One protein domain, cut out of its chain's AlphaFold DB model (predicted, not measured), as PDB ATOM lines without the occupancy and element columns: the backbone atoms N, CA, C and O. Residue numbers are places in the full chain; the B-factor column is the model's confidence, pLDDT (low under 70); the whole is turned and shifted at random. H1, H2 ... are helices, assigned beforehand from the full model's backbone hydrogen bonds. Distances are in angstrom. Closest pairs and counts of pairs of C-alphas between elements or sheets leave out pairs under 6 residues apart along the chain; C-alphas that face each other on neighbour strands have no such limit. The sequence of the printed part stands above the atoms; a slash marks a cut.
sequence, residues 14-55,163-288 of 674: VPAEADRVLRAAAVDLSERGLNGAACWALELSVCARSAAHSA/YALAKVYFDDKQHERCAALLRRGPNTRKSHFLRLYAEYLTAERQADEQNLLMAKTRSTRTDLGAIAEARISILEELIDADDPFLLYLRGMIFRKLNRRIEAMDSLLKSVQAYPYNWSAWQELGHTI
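AT A GLANCE: This is residues 14 to 55 and 163 to 288 of the 674 residues of the protein "ANAPC8 domain-containing protein" of Tilletia walkeri (UniProt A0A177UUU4). A long helical hairpin, H1 and H2, reaches away from an up-and-down bundle of five helices, H5 to H9, in which each helix runs against the one before it; the bundle is loosely joined where H7 meets H5 and H6. A small hairpin, H3 and H4, packs on the earlier part of the long helix H5. The printed part has 168 residues with nine named helices, H1 to H9 in order, and no named strand: the class is all helix. It is compact, with a radius of gyration of the C-alphas of 17.7 A, yet elongated, spanning 62 by 37 by 35 A.

HOW THE PARTS SIT: Start at H1, residues 15 to 31, and H2, residues 35 to 55, a hairpin whose closest C-alphas, Ala 26 and Ala 38, are 4.3 A apart. Beyond the cut, H3, residues 163 to 171, and H4, residues 175 to 182, form a hairpin at a shallow tilt of 7 degrees; its closest C-alphas are Ala 166 and Cys 178, 4.6 A. H4 touches H5, residues 189 to 214, with H5's residues 191 to 202 alone, closest at C-alphas Ala 179 and Arg 195, 4.7 A. H5 touches H6, residues 223 to 236, opposite ways at 10 degrees, a shallow tilt; C-alphas Ala 207 and Ile 227 are closest, 6.3 A. H7, residues 244 to 256, only just touches H5, with 3 pairs of C-alphas within 8 A, the closest Phe 193 and Leu 246, 6.0 A. H7 and H8, residues 260 to 273, are a hairpin, closest at C-alphas Gly 251 and Ala 263, 4.1 A. H9, residues 278 to 287, touches H8, with C-alphas Leu 267 and Leu 284 closest, 5.9 A. H2 touches H9 with residues 37 to 41 alone, at a steep tilt of 63 degrees; C-alphas Ala 37 and Trp 278 are closest, 5.7 A. In H1 to H9, every O i to N i+4 pair is within hydrogen-bond range.

IN THESE COORDINATES: Find C-alpha 15 at (19.558, -47.292, -23.126), where H1 begins; it covers 24.3 A, and H2 covers 30.2 A. Find C-alpha 189 at (12.773, -17.246, -22.149); from there H5 runs 37.3 A. H6 covers 20.5 A and H8 20.1 A. H9 ends at C-alpha 287, (5.164, -31.446, -1.439).

THE WHOLE: The C-alphas farthest apart are those of Ala 55 and Ser 219, 62.5 A. Residues 56 to 162 are not printed; C-alphas 55 and 163 are 40.9 A apart across this cut. Of the links printed whole, none is long. Residues 215 to 222 stand free, and pLDDT is under 70 at residues 211 to 227.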
ATOM      1  N   VAL A  14      14.825 -47.438 -23.163       83.75
ATOM      2  CA  VAL A  14      15.858 -48.075 -23.994       83.75
ATOM      3  C   VAL A  14      17.178 -47.319 -23.800       83.75
ATOM      4  O   VAL A  14      17.191 -46.106 -24.018       83.75
ATOM      5  N   PRO A  15      18.311 -47.982 -23.481       84.50
ATOM      6  CA  PRO A  15      19.558 -47.292 -23.126       84.50
ATOM      7  C   PRO A  15      20.038 -46.242 -24.141       84.50
ATOM      8  O   PRO A  15      20.535 -45.185 -23.761       84.50
ATOM      9  N   ALA A  16      19.860 -46.499 -25.442       85.38
ATOM     10  CA  ALA A  16      20.252 -45.559 -26.493       85.38
ATOM     11  C   ALA A  16      19.383 -44.287 -26.526       85.38
ATOM     12  O   ALA A  16      19.912 -43.191 -26.721       85.38
ATOM     13  N   GLU A  17      18.069 -44.422 -26.323       87.31
ATOM     14  CA  GLU A  17      17.156 -43.274 -26.298       87.31
ATOM     15  C   GLU A  17      17.296 -42.503 -24.980       87.31
ATOM     16  O   GLU A  17      17.389 -41.277 -25.000       87.31
ATOM     17  N   ALA A  18      17.459 -43.210 -23.855       87.25
ATOM     18  CA  ALA A  18      17.759 -42.606 -22.561       87.25
ATOM     19  C   ALA A  18      19.029 -41.732 -22.616       87.25
ATOM     20  O   ALA A  18      18.999 -40.574 -22.201       87.25
ATOM     21  N   ASP A  19      20.133 -42.230 -23.195       90.06
ATOM     22  CA  ASP A  19      21.377 -41.457 -23.363       90.06
ATOM     23  C   ASP A  19      21.194 -40.233 -24.277       90.06
ATOM     24  O   ASP A  19      21.798 -39.184 -24.043       90.06
ATOM     25  N   ARG A  20      20.371 -40.330 -25.327       90.75
ATOM     26  CA  ARG A  20      20.089 -39.197 -26.220       90.75
ATOM     27  C   ARG A  20      19.315 -38.100 -25.493       90.75
ATOM     28  O   ARG A  20      19.701 -36.931 -25.566       90.75
ATOM     29  N   VAL A  21      18.234 -38.474 -24.818       91.75
ATOM     30  CA  VAL A  21      17.326 -37.527 -24.173       91.75
ATOM     31  C   VAL A  21      17.985 -36.871 -22.960       91.75
ATOM     32  O   VAL A  21      17.930 -35.650 -22.830       91.75
ATOM     33  N   LEU A  22      18.709 -37.638 -22.137       92.31
ATOM     34  CA  LEU A  22      19.446 -37.102 -20.988       92.31
ATOM     35  C   LEU A  22      20.555 -36.125 -21.399       92.31
ATOM     36  O   LEU A  22      20.745 -35.111 -20.734       92.31
ATOM     37  N   ARG A  23      21.261 -36.371 -22.514       93.00
ATOM     38  CA  ARG A  23      22.265 -35.424 -23.032       93.00
ATOM     39  C   ARG A  23      21.650 -34.113 -23.496       93.00
ATOM     40  O   ARG A  23      22.191 -33.056 -23.184       93.00
ATOM     41  N   ALA A  24      20.545 -34.180 -24.238       92.25
ATOM     42  CA  ALA A  24      19.825 -32.981 -24.659       92.25
ATOM     43  C   ALA A  24      19.338 -32.192 -23.434       92.25
ATOM     44  O   ALA A  24      19.562 -30.986 -23.345       92.25
ATOM     45  N   ALA A  25      18.781 -32.896 -22.445       92.62
ATOM     46  CA  ALA A  25      18.316 -32.283 -21.215       92.62
ATOM     47  C   ALA A  25      19.444 -31.649 -20.391       92.62
ATOM     48  O   ALA A  25      19.289 -30.541 -19.886       92.62
ATOM     49  N   ALA A  26      20.604 -32.302 -20.295       92.94
ATOM     50  CA  ALA A  26      21.756 -31.767 -19.580       92.94
ATOM     51  C   ALA A  26      22.246 -30.433 -20.164       92.94
ATOM     52  O   ALA A  26      22.584 -29.530 -19.401       92.94
ATOM     53  N   VAL A  27      22.247 -30.286 -21.494       91.88
ATOM     54  CA  VAL A  27      22.592 -29.013 -22.151       91.88
ATOM     55  C   VAL A  27      21.564 -27.941 -21.795       91.88
ATOM     56  O   VAL A  27      21.939 -26.876 -21.311       91.88
ATOM     57  N   ASP A  28      20.272 -28.246 -21.936       90.50
ATOM     58  CA  ASP A  28      19.186 -27.311 -21.622       90.50
ATOM     59  C   ASP A  28      19.180 -26.844 -20.157       90.50
ATOM     60  O   ASP A  28      18.930 -25.664 -19.879       90.50
ATOM     61  N   LEU A  29      19.450 -27.759 -19.222       92.44
ATOM     62  CA  LEU A  29      19.539 -27.497 -17.784       92.44
ATOM     63  C   LEU A  29      20.793 -26.686 -17.444       92.44
ATOM     64  O   LEU A  29      20.713 -25.700 -16.705       92.44
ATOM     65  N   SER A  30      21.938 -27.072 -18.014       91.38
ATOM     66  CA  SER A  30      23.213 -26.381 -17.823       91.38
ATOM     67  C   SER A  30      23.140 -24.953 -18.338       91.38
ATOM     68  O   SER A  30      23.595 -24.049 -17.648       91.38
ATOM     69  N   GLU A  31      22.543 -24.713 -19.508       88.38
ATOM     70  CA  GLU A  31      22.372 -23.364 -20.055       88.38
ATOM     71  C   GLU A  31      21.563 -22.463 -19.119       88.38
ATOM     72  O   GLU A  31      21.865 -21.278 -19.015       88.38
ATOM     73  N   ARG A  32      20.588 -23.021 -18.394       88.69
ATOM     74  CA  ARG A  32      19.686 -22.307 -17.474       88.69
ATOM     75  C   ARG A  32      20.204 -22.195 -16.035       88.69
ATOM     76  O   ARG A  32      19.530 -21.613 -15.196       88.69
ATOM     77  N   GLY A  33      21.393 -22.719 -15.736       85.75
ATOM     78  CA  GLY A  33      22.022 -22.603 -14.411       85.75
ATOM     79  C   GLY A  33      21.644 -23.716 -13.436       85.75
ATOM     80  O   GLY A  33      22.082 -23.701 -12.287       85.75
ATOM     81  N   LEU A  34      20.895 -24.722 -13.887       90.88
ATOM     82  CA  LEU A  34      20.537 -25.901 -13.097       90.88
ATOM     83  C   LEU A  34      21.652 -26.956 -13.173       90.88
ATOM     84  O   LEU A  34      21.430 -28.101 -13.566       90.88
ATOM     85  N   ASN A  35      22.871 -26.559 -12.800       90.31
ATOM     86  CA  ASN A  35      24.083 -27.367 -12.973       90.31
ATOM     87  C   ASN A  35      24.025 -28.697 -12.195       90.31
ATOM     88  O   ASN A  35      24.542 -29.701 -12.672       90.31
ATOM     89  N   GLY A  36      23.361 -28.732 -11.031       87.12
ATOM     90  CA  GLY A  36      23.170 -29.966 -10.255       87.12
ATOM     91  C   GLY A  36      22.286 -30.990 -10.975       87.12
ATOM     92  O   GLY A  36      22.670 -32.148 -11.116       87.12
ATOM     93  N   ALA A  37      21.142 -30.551 -11.512       90.38
ATOM     94  CA  ALA A  37      20.264 -31.402 -12.318       90.38
ATOM     95  C   ALA A  37      20.951 -31.860 -13.615       90.38
ATOM     96  O   ALA A  37      20.794 -33.008 -14.024       90.38
ATOM     97  N   ALA A  38      21.742 -30.979 -14.238       92.00
ATOM     98  CA  ALA A  38      22.531 -31.312 -15.419       92.00
ATOM     99  C   ALA A  38      23.605 -32.370 -15.114       92.00
ATOM    100  O   ALA A  38      23.740 -33.327 -15.873       92.00
ATOM    101  N   CYS A  39      24.329 -32.238 -13.997       92.06
ATOM    102  CA  CYS A  39      25.316 -33.225 -13.553       92.06
ATOM    103  C   CYS A  39      24.666 -34.594 -13.340       92.06
ATOM    104  O   CYS A  39      25.106 -35.583 -13.919       92.06
ATOM    105  N   TRP A  40      23.555 -34.628 -12.603       92.19
ATOM    106  CA  TRP A  40      22.798 -35.853 -12.360       92.19
ATOM    107  C   TRP A  40      22.319 -36.517 -13.665       92.19
ATOM    108  O   TRP A  40      22.451 -37.729 -13.844       92.19
ATOM    109  N   ALA A  41      21.822 -35.729 -14.626       92.06
ATOM    110  CA  ALA A  41      21.407 -36.246 -15.930       92.06
ATOM    111  C   ALA A  41      22.592 -36.822 -16.732       92.06
ATOM    112  O   ALA A  41      22.450 -37.849 -17.403       92.06
ATOM    113  N   LEU A  42      23.769 -36.193 -16.647       92.62
ATOM    114  CA  LEU A  42      24.992 -36.678 -17.290       92.62
ATOM    115  C   LEU A  42      25.513 -37.969 -16.653       92.62
ATOM    116  O   LEU A  42      25.910 -38.868 -17.393       92.62
ATOM    117  N   GLU A  43      25.468 -38.097 -15.326       90.75
ATOM    118  CA  GLU A  43      25.837 -39.334 -14.620       90.75
ATOM    119  C   GLU A  43      25.020 -40.525 -15.138       90.75
ATOM    120  O   GLU A  43      25.580 -41.557 -15.520       90.75
ATOM    121  N   LEU A  44      23.698 -40.364 -15.259       90.31
ATOM    122  CA  LEU A  44      22.831 -41.403 -15.818       90.31
ATOM    123  C   LEU A  44      23.073 -41.643 -17.317       90.31
ATOM    124  O   LEU A  44      23.065 -42.792 -17.761       90.31
ATOM    125  N   SER A  45      23.336 -40.593 -18.101       91.00
ATOM    126  CA  SER A  45      23.672 -40.716 -19.529       91.00
ATOM    127  C   SER A  45      24.938 -41.552 -19.754       91.00
ATOM    128  O   SER A  45      24.963 -42.401 -20.649       91.00
ATOM    129  N   VAL A  46      25.977 -41.365 -18.933       91.00
ATOM    130  CA  VAL A  46      27.215 -42.160 -19.007       91.00
ATOM    131  C   VAL A  46      26.922 -43.644 -18.765       91.00
ATOM    132  O   VAL A  46      27.398 -44.495 -19.522       91.00
ATOM    133  N   CYS A  47      26.076 -43.949 -17.780       88.88
ATOM    134  CA  CYS A  47      25.653 -45.315 -17.465       88.88
ATOM    135  C   CYS A  47      24.860 -45.949 -18.622       88.88
ATOM    136  O   CYS A  47      25.180 -47.048 -19.082       88.88
ATOM    137  N   ALA A  48      23.873 -45.227 -19.163       86.19
ATOM    138  CA  ALA A  48      23.063 -45.683 -20.295       86.19
ATOM    139  C   ALA A  48      23.913 -45.961 -21.547       86.19
ATOM    140  O   ALA A  48      23.711 -46.952 -22.255       86.19
ATOM    141  N   ARG A  49      24.927 -45.123 -21.796       86.44
ATOM    142  CA  ARG A  49      25.868 -45.317 -22.900       86.44
ATOM    143  C   ARG A  49      26.669 -46.605 -22.748       86.44
ATOM    144  O   ARG A  49      26.840 -47.312 -23.742       86.44
ATOM    145  N   SER A  50      27.150 -46.909 -21.543       83.31
ATOM    146  CA  SER A  50      27.859 -48.162 -21.252       83.31
ATOM    147  C   SER A  50      26.989 -49.382 -21.587       83.31
ATOM    148  O   SER A  50      27.419 -50.276 -22.322       83.31
ATOM    149  N   ALA A  51      25.718 -49.357 -21.168       80.75
ATOM    150  CA  ALA A  51      24.734 -50.391 -21.498       80.75
ATOM    151  C   ALA A  51      24.551 -50.560 -23.014       80.75
ATOM    152  O   ALA A  51      24.617 -51.677 -23.530       80.75
ATOM    153  N   ALA A  52      24.363 -49.452 -23.738       77.56
ATOM    154  CA  ALA A  52      24.166 -49.473 -25.184       77.56
ATOM    155  C   ALA A  52      25.379 -50.063 -25.928       77.56
ATOM    156  O   ALA A  52      25.214 -50.856 -26.854       77.56
ATOM    157  N   HIS A  53      26.603 -49.730 -25.503       77.19
ATOM    158  CA  HIS A  53      27.822 -50.294 -26.094       77.19
ATOM    159  C   HIS A  53      27.960 -51.793 -25.805       77.19
ATOM    160  O   HIS A  53      28.344 -52.553 -26.694       77.19
ATOM    161  N   SER A  54      27.615 -52.234 -24.591       75.75
ATOM    162  CA  SER A  54      27.613 -53.654 -24.222       75.75
ATOM    163  C   SER A  54      26.620 -54.465 -25.065       75.75
ATOM    164  O   SER A  54      26.989 -55.505 -25.612       75.75
ATOM    165  N   ALA A  55      25.403 -53.945 -25.260       73.00
ATOM    166  CA  ALA A  55      24.369 -54.576 -26.081       73.00
ATOM    167  C   ALA A  55      24.788 -54.703 -27.560       73.00
ATOM    168  O   ALA A  55      24.650 -55.762 -28.171       73.00
ATOM    169  N   TYR A 163      24.029 -12.747 -22.330       88.38
ATOM    170  CA  TYR A 163      23.559 -13.970 -21.678       88.38
ATOM    171  C   TYR A 163      24.720 -14.869 -21.250       88.38
ATOM    172  O   TYR A 163      24.749 -15.350 -20.118       88.38
ATOM    173  N   ALA A 164      25.710 -15.070 -22.125       88.12
ATOM    174  CA  ALA A 164      26.882 -15.877 -21.798       88.12
ATOM    175  C   ALA A 164      27.657 -15.289 -20.604       88.12
ATOM    176  O   ALA A 164      28.044 -16.023 -19.696       88.12
ATOM    177  N   LEU A 165      27.827 -13.963 -20.556       90.25
ATOM    178  CA  LEU A 165      28.453 -13.277 -19.425       90.25
ATOM    179  C   LEU A 165      27.623 -13.413 -18.141       90.25
ATOM    180  O   LEU A 165      28.182 -13.689 -17.079       90.25
ATOM    181  N   ALA A 166      26.300 -13.257 -18.229       90.50
ATOM    182  CA  ALA A 166      25.401 -13.463 -17.097       90.50
ATOM    183  C   ALA A 166      25.494 -14.895 -16.560       90.50
ATOM    184  O   ALA A 166      25.548 -15.096 -15.346       90.50
ATOM    185  N   LYS A 167      25.591 -15.886 -17.451       90.38
ATOM    186  CA  LYS A 167      25.754 -17.288 -17.076       90.38
ATOM    187  C   LYS A 167      27.078 -17.550 -16.367       90.38
ATOM    188  O   LYS A 167      27.084 -18.222 -15.343       90.38
ATOM    189  N   VAL A 168      28.173 -16.953 -16.837       92.19
ATOM    190  CA  VAL A 168      29.469 -17.024 -16.144       92.19
ATOM    191  C   VAL A 168      29.385 -16.389 -14.753       92.19
ATOM    192  O   VAL A 168      29.862 -16.983 -13.791       92.19
ATOM    193  N   TYR A 169      28.735 -15.228 -14.606       93.31
ATOM    194  CA  TYR A 169      28.500 -14.641 -13.279       93.31
ATOM    195  C   TYR A 169      27.644 -15.538 -12.388       93.31
ATOM    196  O   TYR A 169      27.894 -15.621 -11.188       93.31
ATOM    197  N   PHE A 170      26.647 -16.212 -12.958       92.88
ATOM    198  CA  PHE A 170      25.817 -17.159 -12.229       92.88
ATOM    199  C   PHE A 170      26.626 -18.365 -11.733       92.88
ATOM    200  O   PHE A 170      26.516 -18.732 -10.565       92.88
ATOM    201  N   ASP A 171      27.468 -18.940 -12.594       91.50
ATOM    202  CA  ASP A 171      28.307 -20.097 -12.267       91.50
ATOM    203  C   ASP A 171      29.392 -19.758 -11.235       91.50
ATOM    204  O   ASP A 171      29.695 -20.573 -10.365       91.50
ATOM    205  N   ASP A 172      29.892 -18.519 -11.245       92.69
ATOM    206  CA  ASP A 172      30.790 -17.970 -10.216       92.69
ATOM    207  C   ASP A 172      30.052 -17.528  -8.930       92.69
ATOM    208  O   ASP A 172      30.623 -16.875  -8.058       92.69
ATOM    209  N   LYS A 173      28.760 -17.869  -8.790       91.00
ATOM    210  CA  LYS A 173      27.890 -17.539  -7.641       91.00
ATOM    211  C   LYS A 173      27.683 -16.035  -7.400       91.00
ATOM    212  O   LYS A 173      27.243 -15.614  -6.328       91.00
ATOM    213  N   GLN A 174      27.941 -15.194  -8.402       93.00
ATOM    214  CA  GLN A 174      27.707 -13.745  -8.372       93.00
ATOM    215  C   GLN A 174      26.280 -13.413  -8.844       93.00
ATOM    216  O   GLN A 174      26.068 -12.699  -9.829       93.00
ATOM    217  N   HIS A 175      25.282 -13.940  -8.131       92.56
ATOM    218  CA  HIS A 175      23.871 -13.902  -8.540       92.56
ATOM    219  C   HIS A 175      23.306 -12.476  -8.707       92.56
ATOM    220  O   HIS A 175      22.588 -12.213  -9.667       92.56
ATOM    221  N   GLU A 176      23.696 -11.520  -7.855       91.88
ATOM    222  CA  GLU A 176      23.241 -10.119  -7.949       91.88
ATOM    223  C   GLU A 176      23.696  -9.441  -9.251       91.88
ATOM    224  O   GLU A 176      22.932  -8.712  -9.888       91.88
ATOM    225  N   ARG A 177      24.935  -9.714  -9.685       91.69
ATOM    226  CA  ARG A 177      25.478  -9.179 -10.944       91.69
ATOM    227  C   ARG A 177      24.805  -9.813 -12.153       91.69
ATOM    228  O   ARG A 177      24.553  -9.109 -13.127       91.69
ATOM    229  N   CYS A 178      24.506 -11.110 -12.075       90.94
ATOM    230  CA  CYS A 178      23.731 -11.815 -13.093       90.94
ATOM    231  C   CYS A 178      22.340 -11.179 -13.255       90.94
ATOM    232  O   CYS A 178      21.996 -10.737 -14.351       90.94
ATOM    233  N   ALA A 179      21.591 -11.025 -12.159       90.56
ATOM    234  CA  ALA A 179      20.263 -10.417 -12.180       90.56
ATOM    235  C   ALA A 179      20.288  -8.977 -12.727       90.56
ATOM    236  O   ALA A 179      19.504  -8.631 -13.611       90.56
ATOM    237  N   ALA A 180      21.229  -8.144 -12.269       90.94
ATOM    238  CA  ALA A 180      21.349  -6.756 -12.718       90.94
ATOM    239  C   ALA A 180      21.698  -6.621 -14.211       90.94
ATOM    240  O   ALA A 180      21.231  -5.682 -14.862       90.94
ATOM    241  N   LEU A 181      22.511  -7.536 -14.752       88.88
ATOM    242  CA  LEU A 181      22.856  -7.570 -16.174       88.88
ATOM    243  C   LEU A 181      21.640  -7.973 -17.019       88.88
ATOM    244  O   LEU A 181      21.292  -7.273 -17.966       88.88
ATOM    245  N   LEU A 182      20.944  -9.043 -16.626       88.00
ATOM    246  CA  LEU A 182      19.794  -9.568 -17.368       88.00
ATOM    247  C   LEU A 182      18.548  -8.674 -17.292       88.00
ATOM    248  O   LEU A 182      17.708  -8.746 -18.180       88.00
ATOM    249  N   ARG A 183      18.432  -7.786 -16.292       86.31
ATOM    250  CA  ARG A 183      17.392  -6.734 -16.272       86.31
ATOM    251  C   ARG A 183      17.548  -5.705 -17.393       86.31
ATOM    252  O   ARG A 183      16.578  -5.042 -17.740       86.31
ATOM    253  N   ARG A 184      18.771  -5.510 -17.896       82.12
ATOM    254  CA  ARG A 184      19.090  -4.508 -18.930       82.12
ATOM    255  C   ARG A 184      19.146  -5.104 -20.337       82.12
ATOM    256  O   ARG A 184      19.018  -4.348 -21.295       82.12
ATOM    257  N   GLY A 185      19.364  -6.414 -20.436       75.81
ATOM    258  CA  GLY A 185      19.504  -7.147 -21.692       75.81
ATOM    259  C   GLY A 185      18.171  -7.601 -22.310       75.81
ATOM    260  O   GLY A 185      17.092  -7.304 -21.789       75.81
ATOM    261  N   PRO A 186      18.224  -8.328 -23.440       70.75
ATOM    262  CA  PRO A 186      17.041  -8.817 -24.144       70.75
ATOM    263  C   PRO A 186      16.297  -9.905 -23.351       70.75
ATOM    264  O   PRO A 186      16.888 -10.882 -22.902       70.75
ATOM    265  N   ASN A 187      14.970  -9.772 -23.239       77.38
ATOM    266  CA  ASN A 187      14.109 -10.687 -22.478       77.38
ATOM    267  C   ASN A 187      13.745 -11.958 -23.277       77.38
ATOM    268  O   ASN A 187      12.633 -12.110 -23.782       77.38
ATOM    269  N   THR A 188      14.702 -12.874 -23.427       85.88
ATOM    270  CA  THR A 188      14.471 -14.244 -23.929       85.88
ATOM    271  C   THR A 188      13.959 -15.166 -22.817       85.88
ATOM    272  O   THR A 188      14.253 -14.934 -21.646       85.88
ATOM    273  N   ARG A 189      13.278 -16.275 -23.151       85.69
ATOM    274  CA  ARG A 189      12.773 -17.246 -22.149       85.69
ATOM    275  C   ARG A 189      13.870 -17.752 -21.200       85.69
ATOM    276  O   ARG A 189      13.661 -17.816 -19.991       85.69
ATOM    277  N   LYS A 190      15.063 -18.044 -21.739       86.88
ATOM    278  CA  LYS A 190      16.242 -18.478 -20.967       86.88
ATOM    279  C   LYS A 190      16.771 -17.369 -20.051       86.88
ATOM    280  O   LYS A 190      16.984 -17.613 -18.866       86.88
ATOM    281  N   SER A 191      16.924 -16.146 -20.571       87.50
ATOM    282  CA  SER A 191      17.349 -14.987 -19.765       87.50
ATOM    283  C   SER A 191      16.350 -14.637 -18.663       87.50
ATOM    284  O   SER A 191      16.757 -14.302 -17.553       87.50
ATOM    285  N   HIS A 192      15.053 -14.792 -18.943       89.25
ATOM    286  CA  HIS A 192      13.977 -14.530 -18.002       89.25
ATOM    287  C   HIS A 192      14.060 -15.478 -16.807       89.25
ATOM    288  O   HIS A 192      14.112 -15.030 -15.662       89.25
ATOM    289  N   PHE A 193      14.166 -16.783 -17.078       91.81
ATOM    290  CA  PHE A 193      14.347 -17.787 -16.035       91.81
ATOM    291  C   PHE A 193      15.635 -17.557 -15.237       91.81
ATOM    292  O   PHE A 193      15.583 -17.510 -14.012       91.81
ATOM    293  N   LEU A 194      16.779 -17.371 -15.907       91.25
ATOM    294  CA  LEU A 194      18.072 -17.223 -15.231       91.25
ATOM    295  C   LEU A 194      18.109 -15.983 -14.323       91.25
ATOM    296  O   LEU A 194      18.662 -16.049 -13.225       91.25
ATOM    297  N   ARG A 195      17.482 -14.876 -14.745       92.38
ATOM    298  CA  ARG A 195      17.329 -13.665 -13.929       92.38
ATOM    299  C   ARG A 195      16.511 -13.941 -12.673       92.38
ATOM    300  O   ARG A 195      17.011 -13.704 -11.576       92.38
ATOM    301  N   LEU A 196      15.287 -14.449 -12.828       91.56
ATOM    302  CA  LEU A 196      14.386 -14.705 -11.702       91.56
ATOM    303  C   LEU A 196      14.961 -15.758 -10.750       91.56
ATOM    304  O   LEU A 196      14.832 -15.644  -9.534       91.56
ATOM    305  N   TYR A 197      15.652 -16.760 -11.291       92.56
ATOM    306  CA  TYR A 197      16.327 -17.770 -10.490       92.56
ATOM    307  C   TYR A 197      17.513 -17.187  -9.710       92.56
ATOM    308  O   TYR A 197      17.681 -17.498  -8.533       92.56
ATOM    309  N   ALA A 198      18.305 -16.292 -10.313       92.81
ATOM    310  CA  ALA A 198      19.365 -15.577  -9.606       92.81
ATOM    311  C   ALA A 198      18.804 -14.674  -8.493       92.81
ATOM    312  O   ALA A 198      19.334 -14.682  -7.386       92.81
ATOM    313  N   GLU A 199      17.715 -13.948  -8.757       91.38
ATOM    314  CA  GLU A 199      17.020 -13.123  -7.758       91.38
ATOM    315  C   GLU A 199      16.495 -13.978  -6.597       91.38
ATOM    316  O   GLU A 199      16.736 -13.661  -5.429       91.38
ATOM    317  N   TYR A 200      15.886 -15.124  -6.902       91.44
ATOM    318  CA  TYR A 200      15.464 -16.096  -5.898       91.44
ATOM    319  C   TYR A 200      16.637 -16.588  -5.037       91.44
ATOM    320  O   TYR A 200      16.558 -16.538  -3.812       91.44
ATOM    321  N   LEU A 201      17.758 -16.997  -5.643       90.19
ATOM    322  CA  LEU A 201      18.935 -17.452  -4.892       90.19
ATOM    323  C   LEU A 201      19.537 -16.346  -4.016       90.19
ATOM    324  O   LEU A 201      20.002 -16.628  -2.912       90.19
ATOM    325  N   THR A 202      19.511 -15.086  -4.466       89.62
ATOM    326  CA  THR A 202      19.938 -13.960  -3.620       89.62
ATOM    327  C   THR A 202      19.024 -13.763  -2.418       89.62
ATOM    328  O   THR A 202      19.530 -13.552  -1.316       89.62
ATOM    329  N   ALA A 203      17.708 -13.892  -2.608       86.56
ATOM    330  CA  ALA A 203      16.734 -13.793  -1.529       86.56
ATOM    331  C   ALA A 203      16.886 -14.945  -0.521       86.56
ATOM    332  O   ALA A 203      16.878 -14.703   0.684       86.56
ATOM    333  N   GLU A 204      17.098 -16.182  -0.988       84.88
ATOM    334  CA  GLU A 204      17.336 -17.334  -0.105       84.88
ATOM    335  C   GLU A 204      18.645 -17.190   0.680       84.88
ATOM    336  O   GLU A 204      18.653 -17.400   1.889       84.88
ATOM    337  N   ARG A 205      19.736 -16.746   0.042       85.19
ATOM    338  CA  ARG A 205      21.005 -16.501   0.747       85.19
ATOM    339  C   ARG A 205      20.839 -15.466   1.863       85.19
ATOM    340  O   ARG A 205      21.336 -15.670   2.967       85.19
ATOM    341  N   GLN A 206      20.135 -14.368   1.585       82.06
ATOM    342  CA  GLN A 206      19.841 -13.347   2.594       82.06
ATOM    343  C   GLN A 206      18.977 -13.909   3.729       82.06
ATOM    344  O   GLN A 206      19.223 -13.602   4.896       82.06
ATOM    345  N   ALA A 207      18.008 -14.770   3.406       76.75
ATOM    346  CA  ALA A 207      17.186 -15.450   4.399       76.75
ATOM    347  C   ALA A 207      18.011 -16.373   5.308       76.75
ATOM    348  O   ALA A 207      17.845 -16.340   6.526       76.75
ATOM    349  N   ASP A 208      18.931 -17.156   4.745       73.25
ATOM    350  CA  ASP A 208      19.785 -18.074   5.502       73.25
ATOM    351  C   ASP A 208      20.772 -17.327   6.412       73.25
ATOM    352  O   ASP A 208      20.934 -17.682   7.584       73.25
ATOM    353  N   GLU A 209      21.379 -16.244   5.920       75.88
ATOM    354  CA  GLU A 209      22.245 -15.371   6.722       75.88
ATOM    355  C   GLU A 209      21.480 -14.747   7.897       75.88
ATOM    356  O   GLU A 209      21.963 -14.754   9.034       75.88
ATOM    357  N   GLN A 210      20.260 -14.260   7.655       70.38
ATOM    358  CA  GLN A 210      19.403 -13.715   8.706       70.38
ATOM    359  C   GLN A 210      18.984 -14.790   9.712       70.38
ATOM    360  O   GLN A 210      19.101 -14.565  10.917       70.38
ATOM    361  N   ASN A 211      18.580 -15.977   9.258       66.50
ATOM    362  CA  ASN A 211      18.234 -17.100  10.130       66.50
ATOM    363  C   ASN A 211      19.414 -17.514  11.026       66.50
ATOM    364  O   ASN A 211      19.232 -17.761  12.221       66.50
ATOM    365  N   LEU A 212      20.641 -17.516  10.494       65.94
ATOM    366  CA  LEU A 212      21.858 -17.804  11.260       65.94
ATOM    367  C   LEU A 212      22.152 -16.732  12.327       65.94
ATOM    368  O   LEU A 212      22.636 -17.052  13.420       65.94
ATOM    369  N   LEU A 213      21.862 -15.463  12.032       61.12
ATOM    370  CA  LEU A 213      21.980 -14.352  12.982       61.12
ATOM    371  C   LEU A 213      20.867 -14.393  14.044       61.12
ATOM    372  O   LEU A 213      21.135 -14.155  15.225       61.12
ATOM    373  N   MET A 214      19.641 -14.767  13.674       55.38
ATOM    374  CA  MET A 214      18.510 -14.918  14.602       55.38
ATOM    375  C   MET A 214      18.661 -16.125  15.531       55.38
ATOM    376  O   MET A 214      18.329 -16.044  16.711       55.38
ATOM    377  N   ALA A 215      19.265 -17.223  15.069       54.44
ATOM    378  CA  ALA A 215      19.623 -18.343  15.943       54.44
ATOM    379  C   ALA A 215      20.557 -17.919  17.102       54.44
ATOM    380  O   ALA A 215      20.605 -18.588  18.136       54.44
ATOM    381  N   LYS A 216      21.273 -16.793  16.959       52.81
ATOM    382  CA  LYS A 216      22.128 -16.189  17.997       52.81
ATOM    383  C   LYS A 216      21.446 -15.064  18.788       52.81
ATOM    384  O   LYS A 216      21.916 -14.727  19.872       52.81
ATOM    385  N   THR A 217      20.349 -14.496  18.285       44.53
ATOM    386  CA  THR A 217      19.721 -13.283  18.830       44.53
ATOM    387  C   THR A 217      18.200 -13.409  18.757       44.53
ATOM    388  O   THR A 217      17.652 -13.498  17.666       44.53
ATOM    389  N   ARG A 218      17.492 -13.390  19.900       45.06
ATOM    390  CA  ARG A 218      16.011 -13.408  19.971       45.06
ATOM    391  C   ARG A 218      15.399 -12.101  19.418       45.06
ATOM    392  O   ARG A 218      14.864 -11.308  20.188       45.06
ATOM    393  N   SER A 219      15.509 -11.861  18.111       42.66
ATOM    394  CA  SER A 219      14.923 -10.716  17.398       42.66
ATOM    395  C   SER A 219      13.796 -11.142  16.448       42.66
ATOM    396  O   SER A 219      13.592 -12.323  16.191       42.66
ATOM    397  N   THR A 220      12.989 -10.165  16.041       45.66
ATOM    398  CA  THR A 220      11.542 -10.245  15.821       45.66
ATOM    399  C   THR A 220      11.069 -10.449  14.376       45.66
ATOM    400  O   THR A 220      11.700 -10.041  13.414       45.66
ATOM    401  N   ARG A 221       9.845 -10.986  14.295       50.19
ATOM    402  CA  ARG A 221       8.849 -11.158  13.211       50.19
ATOM    403  C   ARG A 221       8.823 -10.169  12.018       50.19
ATOM    404  O   ARG A 221       8.128 -10.461  11.053       50.19
ATOM    405  N   THR A 222       9.513  -9.029  12.069       51.44
ATOM    406  CA  THR A 222       9.550  -8.000  11.012       51.44
ATOM    407  C   THR A 222      10.395  -8.413   9.807       51.44
ATOM    408  O   THR A 222       9.997  -8.161   8.675       51.44
ATOM    409  N   ASP A 223      11.500  -9.125  10.026       53.97
ATOM    410  CA  ASP A 223      12.469  -9.417   8.954       53.97
ATOM    411  C   ASP A 223      12.029 -10.613   8.084       53.97
ATOM    412  O   ASP A 223      12.283 -10.659   6.883       53.97
ATOM    413  N   LEU A 224      11.236 -11.528   8.664       58.06
ATOM    414  CA  LEU A 224      10.526 -12.597   7.941       58.06
ATOM    415  C   LEU A 224       9.542 -12.041   6.894       58.06
ATOM    416  O   LEU A 224       9.276 -12.710   5.895       58.06
ATOM    417  N   GLY A 225       9.019 -10.829   7.114       62.56
ATOM    418  CA  GLY A 225       8.155 -10.126   6.164       62.56
ATOM    419  C   GLY A 225       8.906  -9.717   4.898       62.56
ATOM    420  O   GLY A 225       8.447 -10.023   3.805       62.56
ATOM    421  N   ALA A 226      10.105  -9.144   5.034       63.47
ATOM    422  CA  ALA A 226      10.911  -8.687   3.898       63.47
ATOM    423  C   ALA A 226      11.362  -9.841   2.976       63.47
ATOM    424  O   ALA A 226      11.352  -9.712   1.753       63.47
ATOM    425  N   ILE A 227      11.704 -11.005   3.547       67.50
ATOM    426  CA  ILE A 227      12.023 -12.214   2.763       67.50
ATOM    427  C   ILE A 227      10.780 -12.704   2.002       67.50
ATOM    428  O   ILE A 227      10.868 -13.107   0.839       67.50
ATOM    429  N   ALA A 228       9.613 -12.675   2.649       71.62
ATOM    430  CA  ALA A 228       8.358 -13.047   2.009       71.62
ATOM    431  C   ALA A 228       7.978 -12.061   0.890       71.62
ATOM    432  O   ALA A 228       7.541 -12.506  -0.167       71.62
ATOM    433  N   GLU A 229       8.209 -10.760   1.071       78.56
ATOM    434  CA  GLU A 229       7.974  -9.722   0.058       78.56
ATOM    435  C   GLU A 229       8.820  -9.944  -1.203       78.56
ATOM    436  O   GLU A 229       8.279  -9.925  -2.307       78.56
ATOM    437  N   ALA A 230      10.115 -10.253  -1.060       79.06
ATOM    438  CA  ALA A 230      10.979 -10.565  -2.204       79.06
ATOM    439  C   ALA A 230      10.480 -11.794  -2.990       79.06
ATOM    440  O   ALA A 230      10.463 -11.793  -4.221       79.06
ATOM    441  N   ARG A 231      10.013 -12.836  -2.286       82.38
ATOM    442  CA  ARG A 231       9.408 -14.031  -2.902       82.38
ATOM    443  C   ARG A 231       8.082 -13.721  -3.604       82.38
ATOM    444  O   ARG A 231       7.816 -14.282  -4.663       82.38
ATOM    445  N   ILE A 232       7.254 -12.850  -3.025       84.06
ATOM    446  CA  ILE A 232       5.963 -12.441  -3.597       84.06
ATOM    447  C   ILE A 232       6.173 -11.600  -4.860       84.06
ATOM    448  O   ILE A 232       5.517 -11.870  -5.860       84.06
ATOM    449  N   SER A 233       7.137 -10.675  -4.862       86.12
ATOM    450  CA  SER A 233       7.477  -9.878  -6.049       86.12
ATOM    451  C   SER A 233       7.866 -10.760  -7.242       86.12
ATOM    452  O   SER A 233       7.395 -10.537  -8.352       86.12
ATOM    453  N   ILE A 234       8.646 -11.823  -7.011       85.25
ATOM    454  CA  ILE A 234       8.979 -12.797  -8.062       85.25
ATOM    455  C   ILE A 234       7.726 -13.561  -8.526       85.25
ATOM    456  O   ILE A 234       7.580 -13.843  -9.714       85.25
ATOM    457  N   LEU A 235       6.804 -13.903  -7.617       85.06
ATOM    458  CA  LEU A 235       5.561 -14.598  -7.972       85.06
ATOM    459  C   LEU A 235       4.614 -13.752  -8.827       85.06
ATOM    460  O   LEU A 235       3.921 -14.326  -9.666       85.06
ATOM    461  N   GLU A 236       4.580 -12.433  -8.636       84.12
ATOM    462  CA  GLU A 236       3.771 -11.516  -9.451       84.12
ATOM    463  C   GLU A 236       4.185 -11.563 -10.930       84.12
ATOM    464  O   GLU A 236       3.329 -11.601 -11.812       84.12
ATOM    465  N   GLU A 237       5.485 -11.683 -11.210       84.50
ATOM    466  CA  GLU A 237       6.008 -11.861 -12.573       84.50
ATOM    467  C   GLU A 237       5.747 -13.272 -13.151       84.50
ATOM    468  O   GLU A 237       5.889 -13.491 -14.355       84.50
ATOM    469  N   LEU A 238       5.353 -14.242 -12.315       84.31
ATOM    470  CA  LEU A 238       5.146 -15.654 -12.679       84.31
ATOM    471  C   LEU A 238       3.664 -16.058 -12.809       84.31
ATOM    472  O   LEU A 238       3.365 -17.251 -12.965       84.31
ATOM    473  N   ILE A 239       2.726 -15.107 -12.735       78.19
ATOM    474  CA  ILE A 239       1.278 -15.388 -12.758       78.19
ATOM    475  C   ILE A 239       0.861 -16.091 -14.061       78.19
ATOM    476  O   ILE A 239       0.219 -17.143 -13.988       78.19
ATOM    477  N   ASP A 240       1.315 -15.580 -15.209       76.69
ATOM    478  CA  ASP A 240       0.985 -16.075 -16.560       76.69
ATOM    479  C   ASP A 240       2.106 -16.940 -17.174       76.69
ATOM    480  O   ASP A 240       2.279 -17.017 -18.390       76.69
ATOM    481  N   ALA A 241       2.948 -17.550 -16.335       80.19
ATOM    482  CA  ALA A 241       4.086 -18.323 -16.813       80.19
ATOM    483  C   ALA A 241       3.661 -19.662 -17.447       80.19
ATOM    484  O   ALA A 241       3.213 -20.563 -16.742       80.19
ATOM    485  N   ASP A 242       3.916 -19.819 -18.749       84.25
ATOM    486  CA  ASP A 242       3.720 -21.081 -19.487       84.25
ATOM    487  C   ASP A 242       5.005 -21.927 -19.616       84.25
ATOM    488  O   ASP A 242       4.958 -23.106 -19.966       84.25
ATOM    489  N   ASP A 243       6.181 -21.338 -19.371       89.94
ATOM    490  CA  ASP A 243       7.463 -22.037 -19.525       89.94
ATOM    491  C   ASP A 243       7.666 -23.081 -18.403       89.94
ATOM    492  O   ASP A 243       7.510 -22.741 -17.222       89.94
ATOM    493  N   PRO A 244       8.076 -24.329 -18.719       92.25
ATOM    494  CA  PRO A 244       8.241 -25.386 -17.719       92.25
ATOM    495  C   PRO A 244       9.201 -25.022 -16.581       92.25
ATOM    496  O   PRO A 244       8.985 -25.427 -15.437       92.25
ATOM    497  N   PHE A 245      10.249 -24.245 -16.861       92.44
ATOM    498  CA  PHE A 245      11.239 -23.839 -15.864       92.44
ATOM    499  C   PHE A 245      10.725 -22.696 -14.982       92.44
ATOM    500  O   PHE A 245      11.005 -22.666 -13.784       92.44
ATOM    501  N   LEU A 246       9.918 -21.788 -15.537       92.88
ATOM    502  CA  LEU A 246       9.241 -20.751 -14.753       92.88
ATOM    503  C   LEU A 246       8.175 -21.362 -13.829       92.88
ATOM    504  O   LEU A 246       8.082 -20.975 -12.666       92.88
ATOM    505  N   LEU A 247       7.438 -22.372 -14.305       93.31
ATOM    506  CA  LEU A 247       6.512 -23.158 -13.483       93.31
ATOM    507  C   LEU A 247       7.235 -23.905 -12.350       93.31
ATOM    508  O   LEU A 247       6.741 -23.938 -11.222       93.31
ATOM    509  N   TYR A 248       8.430 -24.440 -12.617       94.56
ATOM    510  CA  TYR A 248       9.297 -25.024 -11.589       94.56
ATOM    511  C   TYR A 248       9.689 -23.994 -10.516       94.56
ATOM    512  O   TYR A 248       9.522 -24.257  -9.324       94.56
ATOM    513  N   LEU A 249      10.142 -22.800 -10.920       93.25
ATOM    514  CA  LEU A 249      10.490 -21.718  -9.992       93.25
ATOM    515  C   LEU A 249       9.286 -21.272  -9.152       93.25
ATOM    516  O   LEU A 249       9.393 -21.141  -7.932       93.25
ATOM    517  N   ARG A 250       8.121 -21.118  -9.786       93.25
ATOM    518  CA  ARG A 250       6.853 -20.803  -9.117       93.25
ATOM    519  C   ARG A 250       6.497 -21.853  -8.061       93.25
ATOM    520  O   ARG A 250       6.155 -21.501  -6.933       93.25
ATOM    521  N   GLY A 251       6.638 -23.133  -8.406       92.44
ATOM    522  CA  GLY A 251       6.424 -24.259  -7.500       92.44
ATOM    523  C   GLY A 251       7.335 -24.238  -6.270       92.44
ATOM    524  O   GLY A 251       6.854 -24.368  -5.142       92.44
ATOM    525  N   MET A 252       8.635 -23.993  -6.471       91.12
ATOM    526  CA  MET A 252       9.600 -23.854  -5.372       91.12
ATOM    527  C   MET A 252       9.230 -22.718  -4.415       91.12
ATOM    528  O   MET A 252       9.241 -22.901  -3.196       91.12
ATOM    529  N   ILE A 253       8.870 -21.548  -4.954       90.44
ATOM    530  CA  ILE A 253       8.533 -20.383  -4.131       90.44
ATOM    531  C   ILE A 253       7.250 -20.641  -3.332       90.44
ATOM    532  O   ILE A 253       7.220 -20.376  -2.129       90.44
ATOM    533  N   PHE A 254       6.211 -21.218  -3.943       91.31
ATOM    534  CA  PHE A 254       4.994 -21.578  -3.208       91.31
ATOM    535  C   PHE A 254       5.256 -22.583  -2.089       91.31
ATOM    536  O   PHE A 254       4.717 -22.413  -0.993       91.31
ATOM    537  N   ARG A 255       6.130 -23.575  -2.309       89.31
ATOM    538  CA  ARG A 255       6.534 -24.507  -1.250       89.31
ATOM    539  C   ARG A 255       7.200 -23.767  -0.091       89.31
ATOM    540  O   ARG A 255       6.843 -23.991   1.063       89.31
ATOM    541  N   LYS A 256       8.117 -22.842  -0.383       86.25
ATOM    542  CA  LYS A 256       8.797 -22.010   0.628       86.25
ATOM    543  C   LYS A 256       7.850 -21.061   1.372       86.25
ATOM    544  O   LYS A 256       8.134 -20.699   2.511       86.25
ATOM    545  N   LEU A 257       6.730 -20.678   0.758       86.44
ATOM    546  CA  LEU A 257       5.640 -19.914   1.380       86.44
ATOM    547  C   LEU A 257       4.588 -20.802   2.070       86.44
ATOM    548  O   LEU A 257       3.563 -20.295   2.523       86.44
ATOM    549  N   ASN A 258       4.825 -22.113   2.158       85.56
ATOM    550  CA  ASN A 258       3.923 -23.099   2.753       85.56
ATOM    551  C   ASN A 258       2.541 -23.199   2.061       85.56
ATOM    552  O   ASN A 258       1.557 -23.637   2.657       85.56
ATOM    553  N   ARG A 259       2.463 -22.811   0.780       89.50
ATOM    554  CA  ARG A 259       1.284 -22.942  -0.092       89.50
ATOM    555  C   ARG A 259       1.360 -24.249  -0.878       89.50
ATOM    556  O   ARG A 259       1.730 -24.281  -2.050       89.50
ATOM    557  N   ARG A 260       1.077 -25.352  -0.182       90.25
ATOM    558  CA  ARG A 260       1.289 -26.726  -0.671       90.25
ATOM    559  C   ARG A 260       0.541 -27.041  -1.973       90.25
ATOM    560  O   ARG A 260       1.115 -27.659  -2.862       90.25
ATOM    561  N   ILE A 261      -0.725 -26.637  -2.082       89.81
ATOM    562  CA  ILE A 261      -1.604 -27.033  -3.196       89.81
ATOM    563  C   ILE A 261      -1.159 -26.351  -4.494       89.81
ATOM    564  O   ILE A 261      -1.016 -26.999  -5.527       89.81
ATOM    565  N   GLU A 262      -0.880 -25.051  -4.431       91.12
ATOM    566  CA  GLU A 262      -0.427 -24.253  -5.569       91.12
ATOM    567  C   GLU A 262       0.992 -24.635  -6.004       91.12
ATOM    568  O   GLU A 262       1.297 -24.624  -7.201       91.12
ATOM    569  N   ALA A 263       1.846 -25.014  -5.043       93.12
ATOM    570  CA  ALA A 263       3.154 -25.591  -5.329       93.12
ATOM    571  C   ALA A 263       3.015 -26.896  -6.122       93.12
ATOM    572  O   ALA A 263       3.633 -27.037  -7.176       93.12
ATOM    573  N   MET A 264       2.162 -27.809  -5.653       92.12
ATOM    574  CA  MET A 264       1.923 -29.100  -6.295       92.12
ATOM    575  C   MET A 264       1.387 -28.943  -7.724       92.12
ATOM    576  O   MET A 264       1.935 -29.549  -8.638       92.12
ATOM    577  N   ASP A 265       0.376 -28.095  -7.948       92.12
ATOM    578  CA  ASP A 265      -0.180 -27.846  -9.290       92.12
ATOM    579  C   ASP A 265       0.875 -27.288 -10.264       92.12
ATOM    580  O   ASP A 265       1.020 -27.775 -11.388       92.12
ATOM    581  N   SER A 266       1.674 -26.313  -9.815       93.25
ATOM    582  CA  SER A 266       2.728 -25.706 -10.644       93.25
ATOM    583  C   SER A 266       3.834 -26.712 -10.991       93.25
ATOM    584  O   SER A 266       4.290 -26.771 -12.135       93.25
ATOM    585  N   LEU A 267       4.246 -27.538 -10.020       94.31
ATOM    586  CA  LEU A 267       5.278 -28.562 -10.211       94.31
ATOM    587  C   LEU A 267       4.792 -29.713 -11.098       94.31
ATOM    588  O   LEU A 267       5.551 -30.171 -11.949       94.31
ATOM    589  N   LEU A 268       3.532 -30.141 -10.967       93.06
ATOM    590  CA  LEU A 268       2.940 -31.152 -11.849       93.06
ATOM    591  C   LEU A 268       2.922 -30.677 -13.305       93.06
ATOM    592  O   LEU A 268       3.375 -31.406 -14.186       93.06
ATOM    593  N   LYS A 269       2.486 -29.436 -13.558       93.19
ATOM    594  CA  LYS A 269       2.511 -28.838 -14.905       93.19
ATOM    595  C   LYS A 269       3.933 -28.729 -15.458       93.19
ATOM    596  O   LYS A 269       4.165 -29.048 -16.622       93.19
ATOM    597  N   SER A 270       4.894 -28.332 -14.618       94.62
ATOM    598  CA  SER A 270       6.313 -28.271 -14.989       94.62
ATOM    599  C   SER A 270       6.852 -29.639 -15.420       94.62
ATOM    600  O   SER A 270       7.443 -29.763 -16.490       94.62
ATOM    601  N   VAL A 271       6.589 -30.676 -14.624       94.12
ATOM    602  CA  VAL A 271       7.049 -32.045 -14.876       94.12
ATOM    603  C   VAL A 271       6.374 -32.667 -16.101       94.12
ATOM    604  O   VAL A 271       7.035 -33.356 -16.876       94.12
ATOM    605  N   GLN A 272       5.083 -32.411 -16.317       93.00
ATOM    606  CA  GLN A 272       4.369 -32.863 -17.517       93.00
ATOM    607  C   GLN A 272       4.939 -32.235 -18.791       93.00
ATOM    608  O   GLN A 272       5.083 -32.916 -19.805       93.00
ATOM    609  N   ALA A 273       5.275 -30.943 -18.741       92.38
ATOM    610  CA  ALA A 273       5.809 -30.227 -19.890       92.38
ATOM    611  C   ALA A 273       7.303 -30.516 -20.133       92.38
ATOM    612  O   ALA A 273       7.743 -30.552 -21.283       92.38
ATOM    613  N   TYR A 274       8.084 -30.748 -19.071       93.44
ATOM    614  CA  TYR A 274       9.502 -31.099 -19.152       93.44
ATOM    615  C   TYR A 274       9.905 -32.161 -18.103       93.44
ATOM    616  O   TYR A 274      10.380 -31.825 -17.012       93.44
ATOM    617  N   PRO A 275       9.794 -33.462 -18.436       92.75
ATOM    618  CA  PRO A 275      10.036 -34.551 -17.485       92.75
ATOM    619  C   PRO A 275      11.495 -34.724 -17.039       92.75
ATOM    620  O   PRO A 275      11.752 -35.407 -16.057       92.75
ATOM    621  N   TYR A 276      12.479 -34.152 -17.732       93.12
ATOM    622  CA  TYR A 276      13.896 -34.482 -17.505       93.12
ATOM    623  C   TYR A 276      14.605 -33.567 -16.494       93.12
ATOM    624  O   TYR A 276      15.796 -33.733 -16.236       93.12
ATOM    625  N   ASN A 277      13.887 -32.626 -15.876       93.94
ATOM    626  CA  ASN A 277      14.411 -31.808 -14.782       93.94
ATOM    627  C   ASN A 277      14.246 -32.530 -13.434       93.94
ATOM    628  O   ASN A 277      13.207 -32.404 -12.786       93.94
ATOM    629  N   TRP A 278      15.275 -33.258 -12.985       93.31
ATOM    630  CA  TRP A 278      15.228 -33.995 -11.713       93.31
ATOM    631  C   TRP A 278      14.921 -33.115 -10.497       93.31
ATOM    632  O   TRP A 278      14.185 -33.537  -9.606       93.31
ATOM    633  N   SER A 279      15.392 -31.868 -10.477       93.31
ATOM    634  CA  SER A 279      15.121 -30.960  -9.362       93.31
ATOM    635  C   SER A 279      13.633 -30.634  -9.215       93.31
ATOM    636  O   SER A 279      13.160 -30.483  -8.093       93.31
ATOM    637  N   ALA A 280      12.865 -30.599 -10.310       93.81
ATOM    638  CA  ALA A 280      11.412 -30.431 -10.236       93.81
ATOM    639  C   ALA A 280      10.728 -31.634  -9.571       93.81
ATOM    640  O   ALA A 280       9.847 -31.452  -8.733       93.81
ATOM    641  N   TRP A 281      11.180 -32.854  -9.870       93.75
ATOM    642  CA  TRP A 281      10.685 -34.074  -9.228       93.75
ATOM    643  C   TRP A 281      11.035 -34.146  -7.745       93.75
ATOM    644  O   TRP A 281      10.210 -34.570  -6.940       93.75
ATOM    645  N   GLN A 282      12.244 -33.721  -7.372       91.50
ATOM    646  CA  GLN A 282      12.644 -33.649  -5.969       91.50
ATOM    647  C   GLN A 282      11.739 -32.678  -5.210       91.50
ATOM    648  O   GLN A 282      11.192 -33.036  -4.172       91.50
ATOM    649  N   GLU A 283      11.529 -31.471  -5.732       91.31
ATOM    650  CA  GLU A 283      10.644 -30.476  -5.118       91.31
ATOM    651  C   GLU A 283       9.192 -30.968  -5.036       91.31
ATOM    652  O   GLU A 283       8.554 -30.798  -3.999       91.31
ATOM    653  N   LEU A 284       8.704 -31.658  -6.072       91.94
ATOM    654  CA  LEU A 284       7.384 -32.291  -6.082       91.94
ATOM    655  C   LEU A 284       7.261 -33.338  -4.964       91.94
ATOM    656  O   LEU A 284       6.270 -33.343  -4.235       91.94
ATOM    657  N   GLY A 285       8.293 -34.161  -4.763       88.62
ATOM    658  CA  GLY A 285       8.326 -35.178  -3.707       88.62
ATOM    659  C   GLY A 285       8.242 -34.576  -2.305       88.62
ATOM    660  O   GLY A 285       7.499 -35.067  -1.468       88.62
ATOM    661  N   HIS A 286       8.885 -33.431  -2.066       86.69
ATOM    662  CA  HIS A 286       8.758 -32.726  -0.783       86.69
ATOM    663  C   HIS A 286       7.359 -32.131  -0.542       86.69
ATOM    664  O   HIS A 286       7.037 -31.779   0.592       86.69
ATOM    665  N   THR A 287       6.537 -31.962  -1.584       86.69
ATOM    666  CA  THR A 287       5.164 -31.446  -1.439       86.69
ATOM    667  C   THR A 287       4.127 -32.543  -1.228       86.69
ATOM    668  O   THR A 287       3.084 -32.274  -0.631       86.69
ATOM    669  N   ILE A 288       4.390 -33.762  -1.691       85.81
ATOM    670  CA  ILE A 288       3.413 -34.852  -1.765       85.81
ATOM    671  C   ILE A 288       3.713 -35.915  -0.710       85.81
ATOM    672  O   ILE A 288       4.858 -36.292  -0.488       85.81
TER     673      ILE A 288